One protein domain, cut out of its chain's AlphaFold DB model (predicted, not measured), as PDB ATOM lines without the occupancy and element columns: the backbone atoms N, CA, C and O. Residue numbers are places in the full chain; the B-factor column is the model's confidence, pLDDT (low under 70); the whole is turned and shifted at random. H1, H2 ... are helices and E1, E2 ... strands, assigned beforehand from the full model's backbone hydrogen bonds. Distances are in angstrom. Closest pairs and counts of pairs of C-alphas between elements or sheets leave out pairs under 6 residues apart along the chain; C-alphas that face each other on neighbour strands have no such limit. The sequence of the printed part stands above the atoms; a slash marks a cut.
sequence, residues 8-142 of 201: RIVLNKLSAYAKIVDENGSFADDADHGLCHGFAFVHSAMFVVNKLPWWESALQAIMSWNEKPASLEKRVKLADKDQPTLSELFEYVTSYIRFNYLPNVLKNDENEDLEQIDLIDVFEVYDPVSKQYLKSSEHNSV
ATOM      1  N   ARG A   8      48.471  33.819  27.013       84.12
ATOM      2  CA  ARG A   8      47.697  33.863  25.761       84.12
ATOM      3  C   ARG A   8      47.645  32.512  25.041       84.12
ATOM      4  O   ARG A   8      46.605  32.146  24.509       84.12
ATOM      5  N   ILE A   9      48.753  31.770  25.025       87.81
ATOM      6  CA  ILE A   9      48.798  30.456  24.372       87.81
ATOM      7  C   ILE A   9      47.951  29.461  25.161       87.81
ATOM      8  O   ILE A   9      47.159  28.749  24.556       87.81
ATOM      9  N   VAL A  10      48.077  29.444  26.492       89.81
ATOM     10  CA  VAL A  10      47.242  28.593  27.354       89.81
ATOM     11  C   VAL A  10      45.761  28.888  27.112       89.81
ATOM     12  O   VAL A  10      45.006  27.970  26.821       89.81
ATOM     13  N   LEU A  11      45.354  30.158  27.131       87.19
ATOM     14  CA  LEU A  11      43.962  30.574  26.932       87.19
ATOM     15  C   LEU A  11      43.403  30.206  25.557       87.19
ATOM     16  O   LEU A  11      42.253  29.780  25.452       87.19
ATOM     17  N   ASN A  12      44.220  30.302  24.506       87.94
ATOM     18  CA  ASN A  12      43.825  29.840  23.178       87.94
ATOM     19  C   ASN A  12      43.566  28.326  23.170       87.94
ATOM     20  O   ASN A  12      42.610  27.869  22.547       87.94
ATOM     21  N   LYS A  13      44.383  27.545  23.891       92.06
ATOM     22  CA  LYS A  13      44.193  26.093  24.028       92.06
ATOM     23  C   LYS A  13      42.961  25.760  24.866       92.06
ATOM     24  O   LYS A  13      42.197  24.896  24.453       92.06
ATOM     25  N   LEU A  14      42.731  26.469  25.977       89.62
ATOM     26  CA  LEU A  14      41.507  26.332  26.777       89.62
ATOM     27  C   LEU A  14      40.263  26.650  25.932       89.62
ATOM     28  O   LEU A  14      39.315  25.879  25.938       89.62
ATOM     29  N   SER A  15      40.297  27.719  25.125       86.38
ATOM     30  CA  SER A  15      39.207  28.065  24.196       86.38
ATOM     31  C   SER A  15      38.956  26.979  23.156       86.38
ATOM     32  O   SER A  15      37.810  26.644  22.876       86.38
ATOM     33  N   ALA A  16      40.016  26.430  22.560       89.62
ATOM     34  CA  ALA A  16      39.887  25.364  21.574       89.62
ATOM     35  C   ALA A  16      39.294  24.088  22.192       89.62
ATOM     36  O   ALA A  16      38.471  23.439  21.555       89.62
ATOM     37  N   TYR A  17      39.675  23.755  23.428       90.25
ATOM     38  CA  TYR A  17      39.072  22.654  24.176       90.25
ATOM     39  C   TYR A  17      37.602  22.929  24.512       90.25
ATOM     40  O   TYR A  17      36.755  22.081  24.251       90.25
ATOM     41  N   ALA A  18      37.280  24.133  24.994       85.69
ATOM     42  CA  ALA A  18      35.913  24.535  25.319       85.69
ATOM     43  C   ALA A  18      34.965  24.324  24.136       85.69
ATOM     44  O   ALA A  18      33.924  23.712  24.318       85.69
ATOM     45  N   LYS A  19      35.386  24.710  22.922       86.69
ATOM     46  CA  LYS A  19      34.629  24.512  21.671       86.69
ATOM     47  C   LYS A  19      34.352  23.053  21.310       86.69
ATOM     48  O   LYS A  19      33.442  22.782  20.533       86.69
ATOM     49  N   ILE A  20      35.174  22.121  21.796       86.94
ATOM     50  CA  ILE A  20      34.957  20.680  21.601       86.94
ATOM     51  C   ILE A  20      33.876  20.176  22.561       86.94
ATOM     52  O   ILE A  20      33.097  19.305  22.181       86.94
ATOM     53  N   VAL A  21      33.851  20.697  23.789       83.38
ATOM     54  CA  VAL A  21      32.894  20.303  24.834       83.38
ATOM     55  C   VAL A  21      31.530  20.966  24.618       83.38
ATOM     56  O   VAL A  21      30.501  20.306  24.730       83.38
ATOM     57  N   ASP A  22      31.529  22.248  24.264       79.06
ATOM     58  CA  ASP A  22      30.366  23.075  23.947       79.06
ATOM     59  C   ASP A  22      30.731  23.985  22.767       79.06
ATOM     60  O   ASP A  22      31.673  24.768  22.857       79.06
ATOM     61  N   GLU A  23      29.991  23.916  21.661       72.62
ATOM     62  CA  GLU A  23      30.265  24.699  20.445       72.62
ATOM     63  C   GLU A  23      30.280  26.223  20.675       72.62
ATOM     64  O   GLU A  23      30.940  26.952  19.926       72.62
ATOM     65  N   ASN A  24      29.618  26.697  21.737       72.38
ATOM     66  CA  ASN A  24      29.608  28.100  22.157       72.38
ATOM     67  C   ASN A  24      30.684  28.429  23.208       72.38
ATOM     68  O   ASN A  24      30.862  29.593  23.573       72.38
ATOM     69  N   GLY A  25      31.429  27.429  23.684       68.44
ATOM     70  CA  GLY A  25      32.484  27.579  24.676       68.44
ATOM     71  C   GLY A  25      33.616  28.478  24.176       68.44
ATOM     72  O   GLY A  25      34.256  28.212  23.159       68.44
ATOM     73  N   SER A  26      33.905  29.555  24.904       69.44
ATOM     74  CA  SER A  26      34.978  30.490  24.558       69.44
ATOM     75  C   SER A  26      35.637  31.052  25.811       69.44
ATOM     76  O   SER A  26      34.955  31.423  26.762       69.44
ATOM     77  N   PHE A  27      36.969  31.140  25.782       67.62
ATOM     78  CA  PHE A  27      37.771  31.940  26.717       67.62
ATOM     79  C   PHE A  27      38.393  33.148  25.998       67.62
ATOM     80  O   PHE A  27      39.245  33.833  26.561       67.62
ATOM     81  N   ALA A  28      38.032  33.379  24.729       56.72
ATOM     82  CA  ALA A  28      38.659  34.402  23.899       56.72
ATOM     83  C   ALA A  28      38.322  35.816  24.389       56.72
ATOM     84  O   ALA A  28      39.214  36.660  24.412       56.72
ATOM     85  N   ASP A  29      37.085  36.037  24.842       55.72
ATOM     86  CA  ASP A  29      36.640  37.332  25.363       55.72
ATOM     87  C   ASP A  29      37.224  37.599  26.766       55.72
ATOM     88  O   ASP A  29      37.634  38.713  27.076       55.72
ATOM     89  N   ASP A  30      37.403  36.554  27.581       56.88
ATOM     90  CA  ASP A  30      37.972  36.659  28.935       56.88
ATOM     91  C   ASP A  30      39.498  36.903  28.937       56.88
ATOM     92  O   ASP A  30      40.082  37.368  29.924       56.88
ATOM     93  N   ALA A  31      40.181  36.581  27.832       51.84
ATOM     94  CA  ALA A  31      41.637  36.657  27.727       51.84
ATOM     95  C   ALA A  31      42.198  38.082  27.811       51.84
ATOM     96  O   ALA A  31      43.362  38.249  28.189       51.84
ATOM     97  N   ASP A  32      41.379  39.083  27.489       51.78
ATOM     98  CA  ASP A  32      41.727  40.504  27.554       51.78
ATOM     99  C   ASP A  32      41.240  41.186  28.847       51.78
ATOM    100  O   ASP A  32      41.583  42.345  29.083       51.78
ATOM    101  N   HIS A  33      40.491  40.487  29.713       58.03
ATOM    102  CA  HIS A  33      39.714  41.138  30.777       58.03
ATOM    103  C   HIS A  33      40.054  40.766  32.226       58.03
ATOM    104  O   HIS A  33      39.419  41.294  33.137       58.03
ATOM    105  N   GLY A  34      41.097  39.973  32.491       63.47
ATOM    106  CA  GLY A  34      41.637  39.843  33.857       63.47
ATOM    107  C   GLY A  34      41.917  38.428  34.352       63.47
ATOM    108  O   GLY A  34      42.279  38.257  35.513       63.47
ATOM    109  N   LEU A  35      41.882  37.417  33.473       77.62
ATOM    110  CA  LEU A  35      42.322  36.056  33.818       77.62
ATOM    111  C   LEU A  35      43.765  35.999  34.358       77.62
ATOM    112  O   LEU A  35      44.118  35.037  35.035       77.62
ATOM    113  N   CYS A  36      44.588  37.031  34.121       80.25
ATOM    114  CA  CYS A  36      45.902  37.179  34.759       80.25
ATOM    115  C   CYS A  36      45.823  37.102  36.292       80.25
ATOM    116  O   CYS A  36      46.733  36.549  36.901       80.25
ATOM    117  N   HIS A  37      44.723  37.552  36.908       82.25
ATOM    118  CA  HIS A  37      44.482  37.384  38.340       82.25
ATOM    119  C   HIS A  37      44.429  35.907  38.732       82.25
ATOM    120  O   HIS A  37      45.185  35.483  39.600       82.25
ATOM    121  N   GLY A  38      43.621  35.100  38.037       82.56
ATOM    122  CA  GLY A  38      43.544  33.661  38.289       82.56
ATOM    123  C   GLY A  38      44.887  32.955  38.088       82.56
ATOM    124  O   GLY A  38      45.294  32.146  38.919       82.56
ATOM    125  N   PHE A  39      45.638  33.311  37.039       86.56
ATOM    126  CA  PHE A  39      46.986  32.769  36.828       86.56
ATOM    127  C   PHE A  39      47.968  33.159  37.937       86.56
ATOM    128  O   PHE A  39      48.716  32.300  38.401       86.56
ATOM    129  N   ALA A  40      47.989  34.432  38.340       86.38
ATOM    130  CA  ALA A  40      48.851  34.922  39.412       86.38
ATOM    131  C   ALA A  40      48.509  34.231  40.737       86.38
ATOM    132  O   ALA A  40      49.384  33.657  41.383       86.38
ATOM    133  N   PHE A  41      47.228  34.204  41.093       86.44
ATOM    134  CA  PHE A  41      46.753  33.598  42.327       86.44
ATOM    135  C   PHE A  41      47.130  32.115  42.414       86.44
ATOM    136  O   PHE A  41      47.804  31.702  43.358       86.44
ATOM    137  N   VAL A  42      46.788  31.319  41.394       86.69
ATOM    138  CA  VAL A  42      47.080  29.876  41.382       86.69
ATOM    139  C   VAL A  42      48.585  29.618  41.361       86.69
ATOM    140  O   VAL A  42      49.058  28.718  42.048       86.69
ATOM    141  N   HIS A  43      49.363  30.419  40.628       89.62
ATOM    142  CA  HIS A  43      50.819  30.291  40.635       89.62
ATOM    143  C   HIS A  43      51.397  30.516  42.034       89.62
ATOM    144  O   HIS A  43      52.187  29.702  42.508       89.62
ATOM    145  N   SER A  44      50.988  31.599  42.698       87.50
ATOM    146  CA  SER A  44      51.425  31.906  44.058       87.50
ATOM    147  C   SER A  44      50.995  30.819  45.043       87.50
ATOM    148  O   SER A  44      51.776  30.419  45.900       87.50
ATOM    149  N   ALA A  45      49.777  30.300  44.913       86.25
ATOM    150  CA  ALA A  45      49.294  29.225  45.766       86.25
ATOM    151  C   ALA A  45      50.103  27.936  45.595       86.25
ATOM    152  O   ALA A  45      50.555  27.341  46.571       86.25
ATOM    153  N   MET A  46      50.342  27.534  44.347       85.75
ATOM    154  CA  MET A  46      51.130  26.346  44.024       85.75
ATOM    155  C   MET A  46      52.593  26.501  44.452       85.75
ATOM    156  O   MET A  46      53.217  25.505  44.811       85.75
ATOM    157  N   PHE A  47      53.142  27.720  44.457       87.38
ATOM    158  CA  PHE A  47      54.452  28.005  45.049       87.38
ATOM    159  C   PHE A  47      54.456  27.682  46.547       87.38
ATOM    160  O   PHE A  47      55.238  26.840  46.979       87.38
ATOM    161  N   VAL A  48      53.534  28.278  47.309       85.31
ATOM    162  CA  VAL A  48      53.459  28.133  48.774       85.31
ATOM    163  C   VAL A  48      53.283  26.672  49.202       85.31
ATOM    164  O   VAL A  48      53.890  26.238  50.175       85.31
ATOM    165  N   VAL A  49      52.513  25.876  48.453       83.88
ATOM    166  CA  VAL A  49      52.286  24.457  48.783       83.88
ATOM    167  C   VAL A  49      53.273  23.479  48.139       83.88
ATOM    168  O   VAL A  49      53.021  22.272  48.107       83.88
ATOM    169  N   ASN A  50      54.389  23.964  47.585       84.06
ATOM    170  CA  ASN A  50      55.397  23.138  46.909       84.06
ATOM    171  C   ASN A  50      54.854  22.305  45.725       84.06
ATOM    172  O   ASN A  50      55.334  21.206  45.432       84.06
ATOM    173  N   LYS A  51      53.857  22.835  45.010       86.19
ATOM    174  CA  LYS A  51      53.252  22.255  43.797       86.19
ATOM    175  C   LYS A  51      53.529  23.054  42.526       86.19
ATOM    176  O   LYS A  51      53.027  22.700  41.460       86.19
ATOM    177  N   LEU A  52      54.373  24.085  42.585       87.56
ATOM    178  CA  LEU A  52      54.705  24.888  41.409       87.56
ATOM    179  C   LEU A  52      55.232  24.049  40.222       87.56
ATOM    180  O   LEU A  52      54.733  24.246  39.114       87.56
ATOM    181  N   PRO A  53      56.122  23.051  40.402       89.25
ATOM    182  CA  PRO A  53      56.554  22.201  39.288       89.25
ATOM    183  C   PRO A  53      55.408  21.428  38.618       89.25
ATOM    184  O   PRO A  53      55.422  21.221  37.400       89.25
ATOM    185  N   TRP A  54      54.406  21.000  39.398       89.75
ATOM    186  CA  TRP A  54      53.203  20.350  38.876       89.75
ATOM    187  C   TRP A  54      52.400  21.331  38.024       89.75
ATOM    188  O   TRP A  54      52.092  21.026  36.870       89.75
ATOM    189  N   TRP A  55      52.149  22.531  38.557       91.00
ATOM    190  CA  TRP A  55      51.411  23.593  37.874       91.00
ATOM    191  C   TRP A  55      52.074  23.995  36.556       91.00
ATOM    192  O   TRP A  55      51.428  24.039  35.510       91.00
ATOM    193  N   GLU A  56      53.389  24.204  36.560       90.75
ATOM    194  CA  GLU A  56      54.122  24.561  35.347       90.75
ATOM    195  C   GLU A  56      54.106  23.441  34.300       90.75
ATOM    196  O   GLU A  56      53.931  23.709  33.108       90.75
ATOM    197  N   SER A  57      54.237  22.184  34.732       91.12
ATOM    198  CA  SER A  57      54.151  21.022  33.838       91.12
ATOM    199  C   SER A  57      52.754  20.881  33.228       91.12
ATOM    200  O   SER A  57      52.630  20.561  32.043       91.12
ATOM    201  N   ALA A  58      51.707  21.165  34.009       92.50
ATOM    202  CA  ALA A  58      50.324  21.156  33.549       92.50
ATOM    203  C   ALA A  58      50.098  22.193  32.438       92.50
ATOM    204  O   ALA A  58      49.623  21.861  31.348       92.50
ATOM    205  N   LEU A  59      50.528  23.438  32.668       92.88
ATOM    206  CA  LEU A  59      50.414  24.512  31.680       92.88
ATOM    207  C   LEU A  59      51.231  24.223  30.411       92.88
ATOM    208  O   LEU A  59      50.754  24.464  29.301       92.88
ATOM    209  N   GLN A  60      52.434  23.654  30.541       92.44
ATOM    210  CA  GLN A  60      53.247  23.246  29.388       92.44
ATOM    211  C   GLN A  60      52.582  22.145  28.556       92.44
ATOM    212  O   GLN A  60      52.645  22.184  27.321       92.44
ATOM    213  N   ALA A  61      51.936  21.173  29.201       93.69
ATOM    214  CA  ALA A  61      51.213  20.115  28.507       93.69
ATOM    215  C   ALA A  61      50.021  20.667  27.714       93.69
ATOM    216  O   ALA A  61      49.866  20.319  26.542       93.69
ATOM    217  N   ILE A  62      49.255  21.590  28.305       94.25
ATOM    218  CA  ILE A  62      48.169  22.302  27.616       94.25
ATOM    219  C   ILE A  62      48.706  23.088  26.415       94.25
ATOM    220  O   ILE A  62      48.195  22.941  25.305       94.25
ATOM    221  N   MET A  63      49.781  23.866  26.591       93.56
ATOM    222  CA  MET A  63      50.406  24.617  25.493       93.56
ATOM    223  C   MET A  63      50.869  23.712  24.344       93.56
ATOM    224  O   MET A  63      50.834  24.119  23.183       93.56
ATOM    225  N   SER A  64      51.295  22.490  24.667       93.56
ATOM    226  CA  SER A  64      51.816  21.512  23.710       93.56
ATOM    227  C   SER A  64      50.728  20.666  23.041       93.56
ATOM    228  O   SER A  64      51.041  19.850  22.170       93.56
ATOM    229  N   TRP A  65      49.457  20.827  23.424       95.56
ATOM    230  CA  TRP A  65      48.356  20.107  22.797       95.56
ATOM    231  C   TRP A  65      48.242  20.460  21.310       95.56
ATOM    232  O   TRP A  65      48.271  21.625  20.909       95.56
ATOM    233  N   ASN A  66      48.080  19.431  20.481       93.75
ATOM    234  CA  ASN A  66      47.996  19.546  19.027       93.75
ATOM    235  C   ASN A  66      46.579  19.853  18.508       93.75
ATOM    236  O   ASN A  66      46.362  19.742  17.304       93.75
ATOM    237  N   GLU A  67      45.640  20.180  19.403       93.62
ATOM    238  CA  GLU A  67      44.244  20.531  19.089       93.62
ATOM    239  C   GLU A  67      43.429  19.396  18.447       93.62
ATOM    240  O   GLU A  67      42.350  19.618  17.905       93.62
ATOM    241  N   LYS A  68      43.911  18.147  18.513       93.44
ATOM    242  CA  LYS A  68      43.163  16.990  18.011       93.44
ATOM    243  C   LYS A  68      42.316  16.384  19.134       93.44
ATOM    244  O   LYS A  68      42.896  16.002  20.153       93.44
ATOM    245  N   PRO A  69      41.000  16.172  18.936       92.19
ATOM    246  CA  PRO A  69      40.151  15.519  19.937       92.19
ATOM    247  C   PRO A  69      40.690  14.150  20.373       92.19
ATOM    248  O   PRO A  69      40.745  13.841  21.556       92.19
ATOM    249  N   ALA A  70      41.215  13.362  19.428       93.06
ATOM    250  CA  ALA A  70      41.769  12.035  19.706       93.06
ATOM    251  C   ALA A  70      42.973  12.028  20.671       93.06
ATOM    252  O   ALA A  70      43.329  10.971  21.183       93.06
ATOM    253  N   SER A  71      43.636  13.167  20.909       94.00
ATOM    254  CA  SER A  71      44.733  13.236  21.880       94.00
ATOM    255  C   SER A  71      44.285  13.609  23.295       94.00
ATOM    256  O   SER A  71      45.143  13.646  24.172       94.00
ATOM    257  N   LEU A  72      43.001  13.909  23.524       93.94
ATOM    258  CA  LEU A  72      42.481  14.299  24.842       93.94
ATOM    259  C   LEU A  72      42.567  13.156  25.866       93.94
ATOM    260  O   LEU A  72      42.900  13.392  27.022       93.94
ATOM    261  N   GLU A  73      42.425  11.910  25.411       94.81
ATOM    262  CA  GLU A  73      42.563  10.706  26.245       94.81
ATOM    263  C   GLU A  73      44.021  10.333  26.558       94.81
ATOM    264  O   GLU A  73      44.306   9.388  27.300       94.81
ATOM    265  N   LYS A  74      44.993  11.053  25.986       93.94
ATOM    266  CA  LYS A  74      46.403  10.768  26.236       93.94
ATOM    267  C   LYS A  74      46.761  11.184  27.660       93.94
ATOM    268  O   LYS A  74      46.657  12.355  28.011       93.94
ATOM    269  N   ARG A  75      47.282  10.236  28.443       93.19
ATOM    270  CA  ARG A  75      47.849  10.525  29.764       93.19
ATOM    271  C   ARG A  75      49.105  11.384  29.654       93.19
ATOM    272  O   ARG A  75      50.002  11.103  28.850       93.19
ATOM    273  N   VAL A  76      49.164  12.415  30.482       91.19
ATOM    274  CA  VAL A  76      50.275  13.360  30.566       91.19
ATOM    275  C   VAL A  76      51.066  13.066  31.829       91.19
ATOM    276  O   VAL A  76      50.498  12.962  32.907       91.19
ATOM    277  N   LYS A  77      52.388  12.950  31.713       88.81
ATOM    278  CA  LYS A  77      53.261  12.833  32.882       88.81
ATOM    279  C   LYS A  77      53.551  14.227  33.431       88.81
ATOM    280  O   LYS A  77      54.194  15.018  32.742       88.81
ATOM    281  N   LEU A  78      53.085  14.509  34.643       88.06
ATOM    282  CA  LEU A  78      53.367  15.759  35.350       88.06
ATOM    283  C   LEU A  78      54.615  15.607  36.237       88.06
ATOM    284  O   LEU A  78      55.234  14.541  36.269       88.06
ATOM    285  N   ALA A  79      55.036  16.686  36.906       83.06
ATOM    286  CA  ALA A  79      56.200  16.656  37.800       83.06
ATOM    287  C   ALA A  79      56.006  15.722  39.015       83.06
ATOM    288  O   ALA A  79      56.990  15.218  39.554       83.06
ATOM    289  N   ASP A  80      54.755  15.438  39.391       76.62
ATOM    290  CA  ASP A  80      54.399  14.428  40.392       76.62
ATOM    291  C   ASP A  80      54.113  13.052  39.758       76.62
ATOM    292  O   ASP A  80      54.226  12.843  38.551       76.62
ATOM    293  N   LYS A  81      53.731  12.066  40.580       70.44
ATOM    294  CA  LYS A  81      53.342  10.725  40.105       70.44
ATOM    295  C   LYS A  81      51.989  10.698  39.378       70.44
ATOM    296  O   LYS A  81      51.638   9.654  38.827       70.44
ATOM    297  N   ASP A  82      51.269  11.816  39.356       76.69
ATOM    298  CA  ASP A  82      49.962  11.936  38.717       76.69
ATOM    299  C   ASP A  82      50.071  11.872  37.194       76.69
ATOM    300  O   ASP A  82      50.988  12.424  36.575       76.69
ATOM    301  N   GLN A  83      49.116  11.170  36.587       88.06
ATOM    302  CA  GLN A  83      49.044  10.990  35.138       88.06
ATOM    303  C   GLN A  83      47.620  11.212  34.620       88.06
ATOM    304  O   GLN A  83      47.017  10.257  34.107       88.06
ATOM    305  N   PRO A  84      47.062  12.427  34.777       90.88
ATOM    306  CA  PRO A  84      45.740  12.733  34.254       90.88
ATOM    307  C   PRO A  84      45.729  12.617  32.727       90.88
ATOM    308  O   PRO A  84      46.770  12.734  32.063       90.88
ATOM    309  N   THR A  85      44.555  12.375  32.157       93.75
ATOM    310  CA  THR A  85      44.331  12.602  30.730       93.75
ATOM    311  C   THR A  85      44.461  14.091  30.428       93.75
ATOM    312  O   THR A  85      44.386  14.951  31.309       93.75
ATOM    313  N   LEU A  86      44.688  14.422  29.163       93.75
ATOM    314  CA  LEU A  86      44.757  15.815  28.758       93.75
ATOM    315  C   LEU A  86      43.398  16.513  28.943       93.75
ATOM    316  O   LEU A  86      43.389  17.686  29.294       93.75
ATOM    317  N   SER A  87      42.281  15.793  28.784       91.81
ATOM    318  CA  SER A  87      40.935  16.302  29.096       91.81
ATOM    319  C   SER A  87      40.789  16.660  30.576       91.81
ATOM    320  O   SER A  87      40.424  17.785  30.894       91.81
ATOM    321  N   GLU A  88      41.153  15.748  31.485       90.00
ATOM    322  CA  GLU A  88      41.135  16.008  32.934       90.00
ATOM    323  C   GLU A  88      42.000  17.225  33.283       90.00
ATOM    324  O   GLU A  88      41.603  18.084  34.067       90.00
ATOM    325  N   LEU A  89      43.167  17.345  32.645       91.81
ATOM    326  CA  LEU A  89      44.063  18.478  32.845       91.81
ATOM    327  C   LEU A  89      43.453  19.809  32.375       91.81
ATOM    328  O   LEU A  89      43.632  20.826  33.048       91.81
ATOM    329  N   PHE A  90      42.743  19.808  31.242       90.69
ATOM    330  CA  PHE A  90      41.996  20.969  30.761       90.69
ATOM    331  C   PHE A  90      40.925  21.399  31.763       90.69
ATOM    332  O   PHE A  90      40.839  22.592  32.058       90.69
ATOM    333  N   GLU A  91      40.169  20.452  32.319       85.69
ATOM    334  CA  GLU A  91      39.143  20.734  33.328       85.69
ATOM    335  C   GLU A  91      39.747  21.309  34.613       85.69
ATOM    336  O   GLU A  91      39.285  22.336  35.110       85.69
ATOM    337  N   TYR A  92      40.829  20.713  35.129       84.50
ATOM    338  CA  TYR A  92      41.495  21.200  36.343       84.50
ATOM    339  C   TYR A  92      42.024  22.623  36.176       84.50
ATOM    340  O   TYR A  92      41.747  23.496  36.998       84.50
ATOM    341  N   VAL A  93      42.768  22.881  35.097       87.50
ATOM    342  CA  VAL A  93      43.366  24.199  34.846       87.50
ATOM    343  C   VAL A  93      42.290  25.249  34.576       87.50
ATOM    344  O   VAL A  93      42.383  26.361  35.095       87.50
ATOM    345  N   THR A  94      41.250  24.893  33.819       82.44
ATOM    346  CA  THR A  94      40.082  25.752  33.595       82.44
ATOM    347  C   THR A  94      39.423  26.131  34.910       82.44
ATOM    348  O   THR A  94      39.224  27.318  35.162       82.44
ATOM    349  N   SER A  95      39.137  25.136  35.750       76.38
ATOM    350  CA  SER A  95      38.491  25.329  37.043       76.38
ATOM    351  C   SER A  95      39.331  26.253  37.915       76.38
ATOM    352  O   SER A  95      38.825  27.264  38.381       76.38
ATOM    353  N   TYR A  96      40.639  26.003  38.040       78.19
ATOM    354  CA  TYR A  96      41.528  26.861  38.821       78.19
ATOM    355  C   TYR A  96      41.583  28.308  38.319       78.19
ATOM    356  O   TYR A  96      41.581  29.232  39.128       78.19
ATOM    357  N   ILE A  97      41.630  28.539  37.006       78.81
ATOM    358  CA  ILE A  97      41.758  29.899  36.466       78.81
ATOM    359  C   ILE A  97      40.425  30.650  36.529       78.81
ATOM    360  O   ILE A  97      40.401  31.790  36.993       78.81
ATOM    361  N   ARG A  98      39.328  30.041  36.057       70.81
ATOM    362  CA  ARG A  98      38.013  30.699  36.007       70.81
ATOM    363  C   ARG A  98      37.446  30.943  37.391       70.81
ATOM    364  O   ARG A  98      36.945  32.035  37.625       70.81
ATOM    365  N   PHE A  99      37.606  29.988  38.306       68.06
ATOM    366  CA  PHE A  99      37.178  30.143  39.694       68.06
ATOM    367  C   PHE A  99      37.734  31.425  40.329       68.06
ATOM    368  O   PHE A  99      37.009  32.198  40.944       68.06
ATOM    369  N   ASN A 100      39.024  31.696  40.112       66.50
ATOM    370  CA  ASN A 100      39.718  32.838  40.707       66.50
ATOM    371  C   ASN A 100      39.535  34.160  39.933       66.50
ATOM    372  O   ASN A 100      40.224  35.139  40.235       66.50
ATOM    373  N   TYR A 101      38.662  34.210  38.921       64.00
ATOM    374  CA  TYR A 101      38.434  35.404  38.096       64.00
ATOM    375  C   TYR A 101      36.947  35.737  37.886       64.00
ATOM    376  O   TYR A 101      36.575  36.901  37.996       64.00
ATOM    377  N   LEU A 102      36.098  34.742  37.618       63.81
ATOM    378  CA  LEU A 102      34.661  34.902  37.378       63.81
ATOM    379  C   LEU A 102      33.886  33.923  38.268       63.81
ATOM    380  O   LEU A 102      33.507  32.851  37.807       63.81
ATOM    381  N   PRO A 103      33.666  34.260  39.549       57.19
ATOM    382  CA  PRO A 103      32.954  33.397  40.495       57.19
ATOM    383  C   PRO A 103      31.528  33.060  40.026       57.19
ATOM    384  O   PRO A 103      31.054  31.950  40.247       57.19
ATOM    385  N   ASN A 104      30.903  33.966  39.269       56.94
ATOM    386  CA  ASN A 104      29.550  33.841  38.727       56.94
ATOM    387  C   ASN A 104      29.402  32.778  37.627       56.94
ATOM    388  O   ASN A 104      28.294  32.520  37.174       56.94
ATOM    389  N   VAL A 105      30.490  32.145  37.176       61.84
ATOM    390  CA  VAL A 105      30.381  30.920  36.361       61.84
ATOM    391  C   VAL A 105      29.959  29.713  37.199       61.84
ATOM    392  O   VAL A 105      29.595  28.679  36.640       61.84
ATOM    393  N   LEU A 106      30.031  29.825  38.526       59.16
ATOM    394  CA  LEU A 106      29.534  28.834  39.457       59.16
ATOM    395  C   LEU A 106      28.147  29.208  39.954       59.16
ATOM    396  O   LEU A 106      27.812  30.380  40.125       59.16
ATOM    397  N   LYS A 107      27.368  28.163  40.213       65.69
ATOM    398  CA  LYS A 107      26.023  28.260  40.751       65.69
ATOM    399  C   LYS A 107      25.966  27.629  42.139       65.69
ATOM    400  O   LYS A 107      26.620  26.607  42.358       65.69
ATOM    401  N   ASN A 108      25.198  28.214  43.054       66.06
ATOM    402  CA  ASN A 108      24.861  27.563  44.322       66.06
ATOM    403  C   ASN A 108      23.837  26.423  44.106       66.06
ATOM    404  O   ASN A 108      23.362  26.195  42.989       66.06
ATOM    405  N   ASP A 109      23.464  25.722  45.181       74.31
ATOM    406  CA  ASP A 109      22.453  24.649  45.147       74.31
ATOM    407  C   ASP A 109      21.063  25.136  44.682       74.31
ATOM    408  O   ASP A 109      20.224  24.341  44.258       74.31
ATOM    409  N   GLU A 110      20.827  26.449  44.724       83.56
ATOM    410  CA  GLU A 110      19.604  27.124  44.280       83.56
ATOM    411  C   GLU A 110      19.704  27.635  42.825       83.56
ATOM    412  O   GLU A 110      18.771  28.244  42.303       83.56
ATOM    413  N   ASN A 111      20.800  27.306  42.126       74.44
ATOM    414  CA  ASN A 111      21.103  27.686  40.743       74.44
ATOM    415  C   ASN A 111      21.324  29.202  40.518       74.44
ATOM    416  O   ASN A 111      21.212  29.712  39.394       74.44
ATOM    417  N   GLU A 112      21.671  29.933  41.573       77.31
ATOM    418  CA  GLU A 112      22.011  31.358  41.535       77.31
ATOM    419  C   GLU A 112      23.511  31.556  41.303       77.31
ATOM    420  O   GLU A 112      24.311  30.727  41.730       77.31
ATOM    421  N   ASP A 113      23.891  32.625  40.592       72.94
ATOM    422  CA  ASP A 113      25.305  32.959  40.369       72.94
ATOM    423  C   ASP A 113      26.003  33.227  41.702       72.94
ATOM    424  O   ASP A 113      25.510  34.011  42.508       72.94
ATOM    425  N   LEU A 114      27.163  32.608  41.909       61.59
ATOM    426  CA  LEU A 114      28.007  32.901  43.062       61.59
ATOM    427  C   LEU A 114      28.780  34.205  42.831       61.59
ATOM    428  O   LEU A 114      29.426  34.388  41.796       61.59
ATOM    429  N   GLU A 115      28.767  35.117  43.795       58.72
ATOM    430  CA  GLU A 115      29.611  36.306  43.777       58.72
ATOM    431  C   GLU A 115      30.965  36.034  44.439       58.72
ATOM    432  O   GLU A 115      31.150  35.081  45.190       58.72
ATOM    433  N   GLN A 116      31.958  36.900  44.205       53.69
ATOM    434  CA  GLN A 116      33.281  36.715  44.817       53.69
ATOM    435  C   GLN A 116      33.213  36.738  46.349       53.69
ATOM    436  O   GLN A 116      34.038  36.098  46.995       53.69
ATOM    437  N   ILE A 117      32.246  37.473  46.913       54.28
ATOM    438  CA  ILE A 117      31.998  37.544  48.355       54.28
ATOM    439  C   ILE A 117      31.463  36.222  48.917       54.28
ATOM    440  O   ILE A 117      31.851  35.835  50.015       54.28
ATOM    441  N   ASP A 118      30.684  35.481  48.129       57.78
ATOM    442  CA  ASP A 118      30.198  34.144  48.490       57.78
ATOM    443  C   ASP A 118      31.317  33.096  48.429       57.78
ATOM    444  O   ASP A 118      31.187  31.995  48.962       57.78
ATOM    445  N   LEU A 119      32.427  33.437  47.765       55.38
ATOM    446  CA  LEU A 119      33.522  32.529  47.444       55.38
ATOM    447  C   LEU A 119      34.838  32.835  48.163       55.38
ATOM    448  O   LEU A 119      35.879  32.271  47.809       55.38
ATOM    449  N   ILE A 120      34.824  33.700  49.181       49.41
ATOM    450  CA  ILE A 120      36.054  34.034  49.907       49.41
ATOM    451  C   ILE A 120      36.640  32.798  50.621       49.41
ATOM    452  O   ILE A 120      37.843  32.768  50.854       49.41
ATOM    453  N   ASP A 121      35.837  31.748  50.836       46.38
ATOM    454  CA  ASP A 121      36.193  30.510  51.545       46.38
ATOM    455  C   ASP A 121      36.642  29.313  50.671       46.38
ATOM    456  O   ASP A 121      36.819  28.211  51.199       46.38
ATOM    457  N   VAL A 122      36.797  29.456  49.345       52.12
ATOM    458  CA  VAL A 122      36.799  28.265  48.450       52.12
ATOM    459  C   VAL A 122      38.088  28.016  47.668       52.12
ATOM    460  O   VAL A 122      38.152  27.072  46.877       52.12
ATOM    461  N   PHE A 123      39.163  28.775  47.909       55.94
ATOM    462  CA  PHE A 123      40.475  28.282  47.486       55.94
ATOM    463  C   PHE A 123      40.972  27.249  48.488       55.94
ATOM    464  O   PHE A 123      41.583  27.607  49.492       55.94
ATOM    465  N   GLU A 124      40.703  25.979  48.197       58.72
ATOM    466  CA  GLU A 124      41.205  24.851  48.966       58.72
ATOM    467  C   GLU A 124      42.373  24.192  48.244       58.72
ATOM    468  O   GLU A 124      42.249  23.702  47.119       58.72
ATOM    469  N   VAL A 125      43.517  24.129  48.909       62.28
ATOM    470  CA  VAL A 125      44.648  23.337  48.443       62.28
ATOM    471  C   VAL A 125      44.980  22.290  49.486       62.28
ATOM    472  O   VAL A 125      45.129  22.585  50.670       62.28
ATOM    473  N   TYR A 126      45.064  21.036  49.053       60.34
ATOM    474  CA  TYR A 126      45.492  19.969  49.940       60.34
ATOM    475  C   TYR A 126      46.986  20.129  50.228       60.34
ATOM    476  O   TYR A 126      47.815  19.936  49.336       60.34
ATOM    477  N   ASP A 127      47.327  20.466  51.468       66.25
ATOM    478  CA  ASP A 127      48.707  20.487  51.931       66.25
ATOM    479  C   ASP A 127      49.124  19.070  52.360       66.25
ATOM    480  O   ASP A 127      48.621  18.536  53.357       66.25
ATOM    481  N   PRO A 128      50.061  18.430  51.639       54.84
ATOM    482  CA  PRO A 128      50.504  17.083  51.966       54.84
ATOM    483  C   PRO A 128      51.316  17.007  53.269       54.84
ATOM    484  O   PRO A 128      51.453  15.907  53.811       54.84
ATOM    485  N   VAL A 129      51.857  18.127  53.767       68.19
ATOM    486  CA  VAL A 129      52.643  18.184  55.008       68.19
ATOM    487  C   VAL A 129      51.716  18.151  56.218       68.19
ATOM    488  O   VAL A 129      51.838  17.255  57.056       68.19
ATOM    489  N   SER A 130      50.755  19.075  56.293       71.00
ATOM    490  CA  SER A 130      49.759  19.102  57.374       71.00
ATOM    491  C   SER A 130      48.636  18.072  57.207       71.00
ATOM    492  O   SER A 130      47.948  17.761  58.180       71.00
ATOM    493  N   LYS A 131      48.466  17.507  56.002       72.50
ATOM    494  CA  LYS A 131      47.354  16.622  55.608       72.50
ATOM    495  C   LYS A 131      45.978  17.280  55.746       72.50
ATOM    496  O   LYS A 131      44.991  16.600  56.032       72.50
ATOM    497  N   GLN A 132      45.914  18.594  55.565       70.75
ATOM    498  CA  GLN A 132      44.684  19.377  55.632       70.75
ATOM    499  C   GLN A 132      44.457  20.139  54.330       70.75
ATOM    500  O   GLN A 132      45.391  20.414  53.580       70.75
ATOM    501  N   TYR A 133      43.199  20.486  54.070       64.19
ATOM    502  CA  TYR A 133      42.871  21.477  53.054       64.19
ATOM    503  C   TYR A 133      43.119  22.863  53.645       64.19
ATOM    504  O   TYR A 133      42.445  23.266  54.595       64.19
ATOM    505  N   LEU A 134      44.107  23.570  53.106       65.69
ATOM    506  CA  LEU A 134      44.327  24.977  53.399       65.69
ATOM    507  C   LEU A 134      43.294  25.772  52.616       65.69
ATOM    508  O   LEU A 134      43.253  25.657  51.392       65.69
ATOM    509  N   LYS A 135      42.468  26.547  53.320       66.25
ATOM    510  CA  LYS A 135      41.447  27.401  52.713       66.25
ATOM    511  C   LYS A 135      41.894  28.848  52.767       66.25
ATOM    512  O   LYS A 135      42.329  29.278  53.831       66.25
ATOM    513  N   SER A 136      41.767  29.604  51.684       64.88
ATOM    514  CA  SER A 136      41.675  31.065  51.810       64.88
ATOM    515  C   SER A 136      40.291  31.415  52.371       64.88
ATOM    516  O   SER A 136      39.342  30.718  52.039       64.88
ATOM    517  N   SER A 137      40.208  32.402  53.263       60.75
ATOM    518  CA  SER A 137      39.003  32.943  53.904       60.75
ATOM    519  C   SER A 137      39.191  34.433  54.212       60.75
ATOM    520  O   SER A 137      40.306  34.969  54.169       60.75
ATOM    521  N   GLU A 138      38.118  35.139  54.583       58.31
ATOM    522  CA  GLU A 138      38.213  36.541  55.029       58.31
ATOM    523  C   GLU A 138      39.079  36.677  56.288       58.31
ATOM    524  O   GLU A 138      39.702  37.707  56.525       58.31
ATOM    525  N   HIS A 139      39.152  35.617  57.094       62.22
ATOM    526  CA  HIS A 139      39.889  35.599  58.353       62.22
ATOM    527  C   HIS A 139      41.391  35.347  58.186       62.22
ATOM    528  O   HIS A 139      42.141  35.536  59.143       62.22
ATOM    529  N   ASN A 140      41.841  34.921  57.003       72.19
ATOM    530  CA  ASN A 140      43.254  34.678  56.712       72.19
ATOM    531  C   ASN A 140      43.741  35.355  55.421       72.19
ATOM    532  O   ASN A 140      44.804  35.011  54.905       72.19
ATOM    533  N   SER A 141      42.984  36.335  54.923       76.38
ATOM    534  CA  SER A 141      43.380  37.190  53.810       76.38
ATOM    535  C   SER A 141      43.462  38.648  54.252       76.38
ATOM    536  O   SER A 141      42.686  39.128  55.076       76.38
ATOM    537  N   VAL A 142      44.431  39.372  53.697       80.94
ATOM    538  CA  VAL A 142      44.600  40.810  53.918       80.94
ATOM    539  C   VAL A 142      44.665  41.481  52.557       80.94
ATOM    540  O   VAL A 142      45.455  41.088  51.701       80.94
TER     541      VAL A 142
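What this domain is: This is residues 8 to 142 of the 201 residues of an uncharacterized protein of Piscirickettsiaceae bacterium NZ-RLO1 (UniProt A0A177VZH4). Four helices cross one another in a compact core, with H4 nearest the middle and H2 and H3 packed on it, while a small two-stranded hairpin, E1 and E2, lies at one side. Long links without named elements run round this core. The printed part has 135 residues, under half of them in named elements, which run H1, H2, H3, H4, E1, E2 and are mostly helix. The sheet, E1 - E2, is antiparallel. The radius of gyration of the C-alphas is 15.4 A, and the spans are 44 by 35 by 28 A.

How they stand to each other: H1, residues 8 to 21, touches H3, residues 52 to 63, at a steep tilt of 65 degrees, with C-alphas of Val 10 and Met 63 closest at 5.4 A. H2, residues 36 to 48, makes a helical hairpin with H3, and the C-alphas of Met 46 and Leu 52 are closest at 4.7 A. H4, residues 86 to 99, touches H2 about perpendicular, at 74 degrees, with the C-alphas of Gly 38 and Ile 97 closest at 4.5 A. H4 also touches H3, with the C-alphas of Ala 58 and Leu 89 closest at 6.8 A. H1 and H4 only just touch, with 3 pairs of C-alphas within 8 A; the closest, those of Leu 14 and Phe 90, are 6.7 A apart. E1, residues 124 to 127, and E2, residues 132 to 135, form a hairpin; N 125 and O 134 are within hydrogen-bond range at 2.9 A. Every O i to N i+4 pair is within range in H2, H3 and H4, and 9 of 10 in H1.

Where its parts are: H1 begins at C-alpha 8, (47.697, 33.863, 25.761), and is 20.1 A long. H2 is 18.3 A, H3 16.5 A and H4 19.6 A long. E2 ends at C-alpha 135, (41.447, 27.401, 52.713).

The domain as a whole: The C-alphas of Ala 70 and His 139 are the two farthest apart, 45.3 A. The printed part has no cut. The links H1 to H2, H3 to H4 and H4 to E1 are long. Confidence is under 70 in residues 25 to 34, 99 to 108, 114 to 129 and 133 to 139.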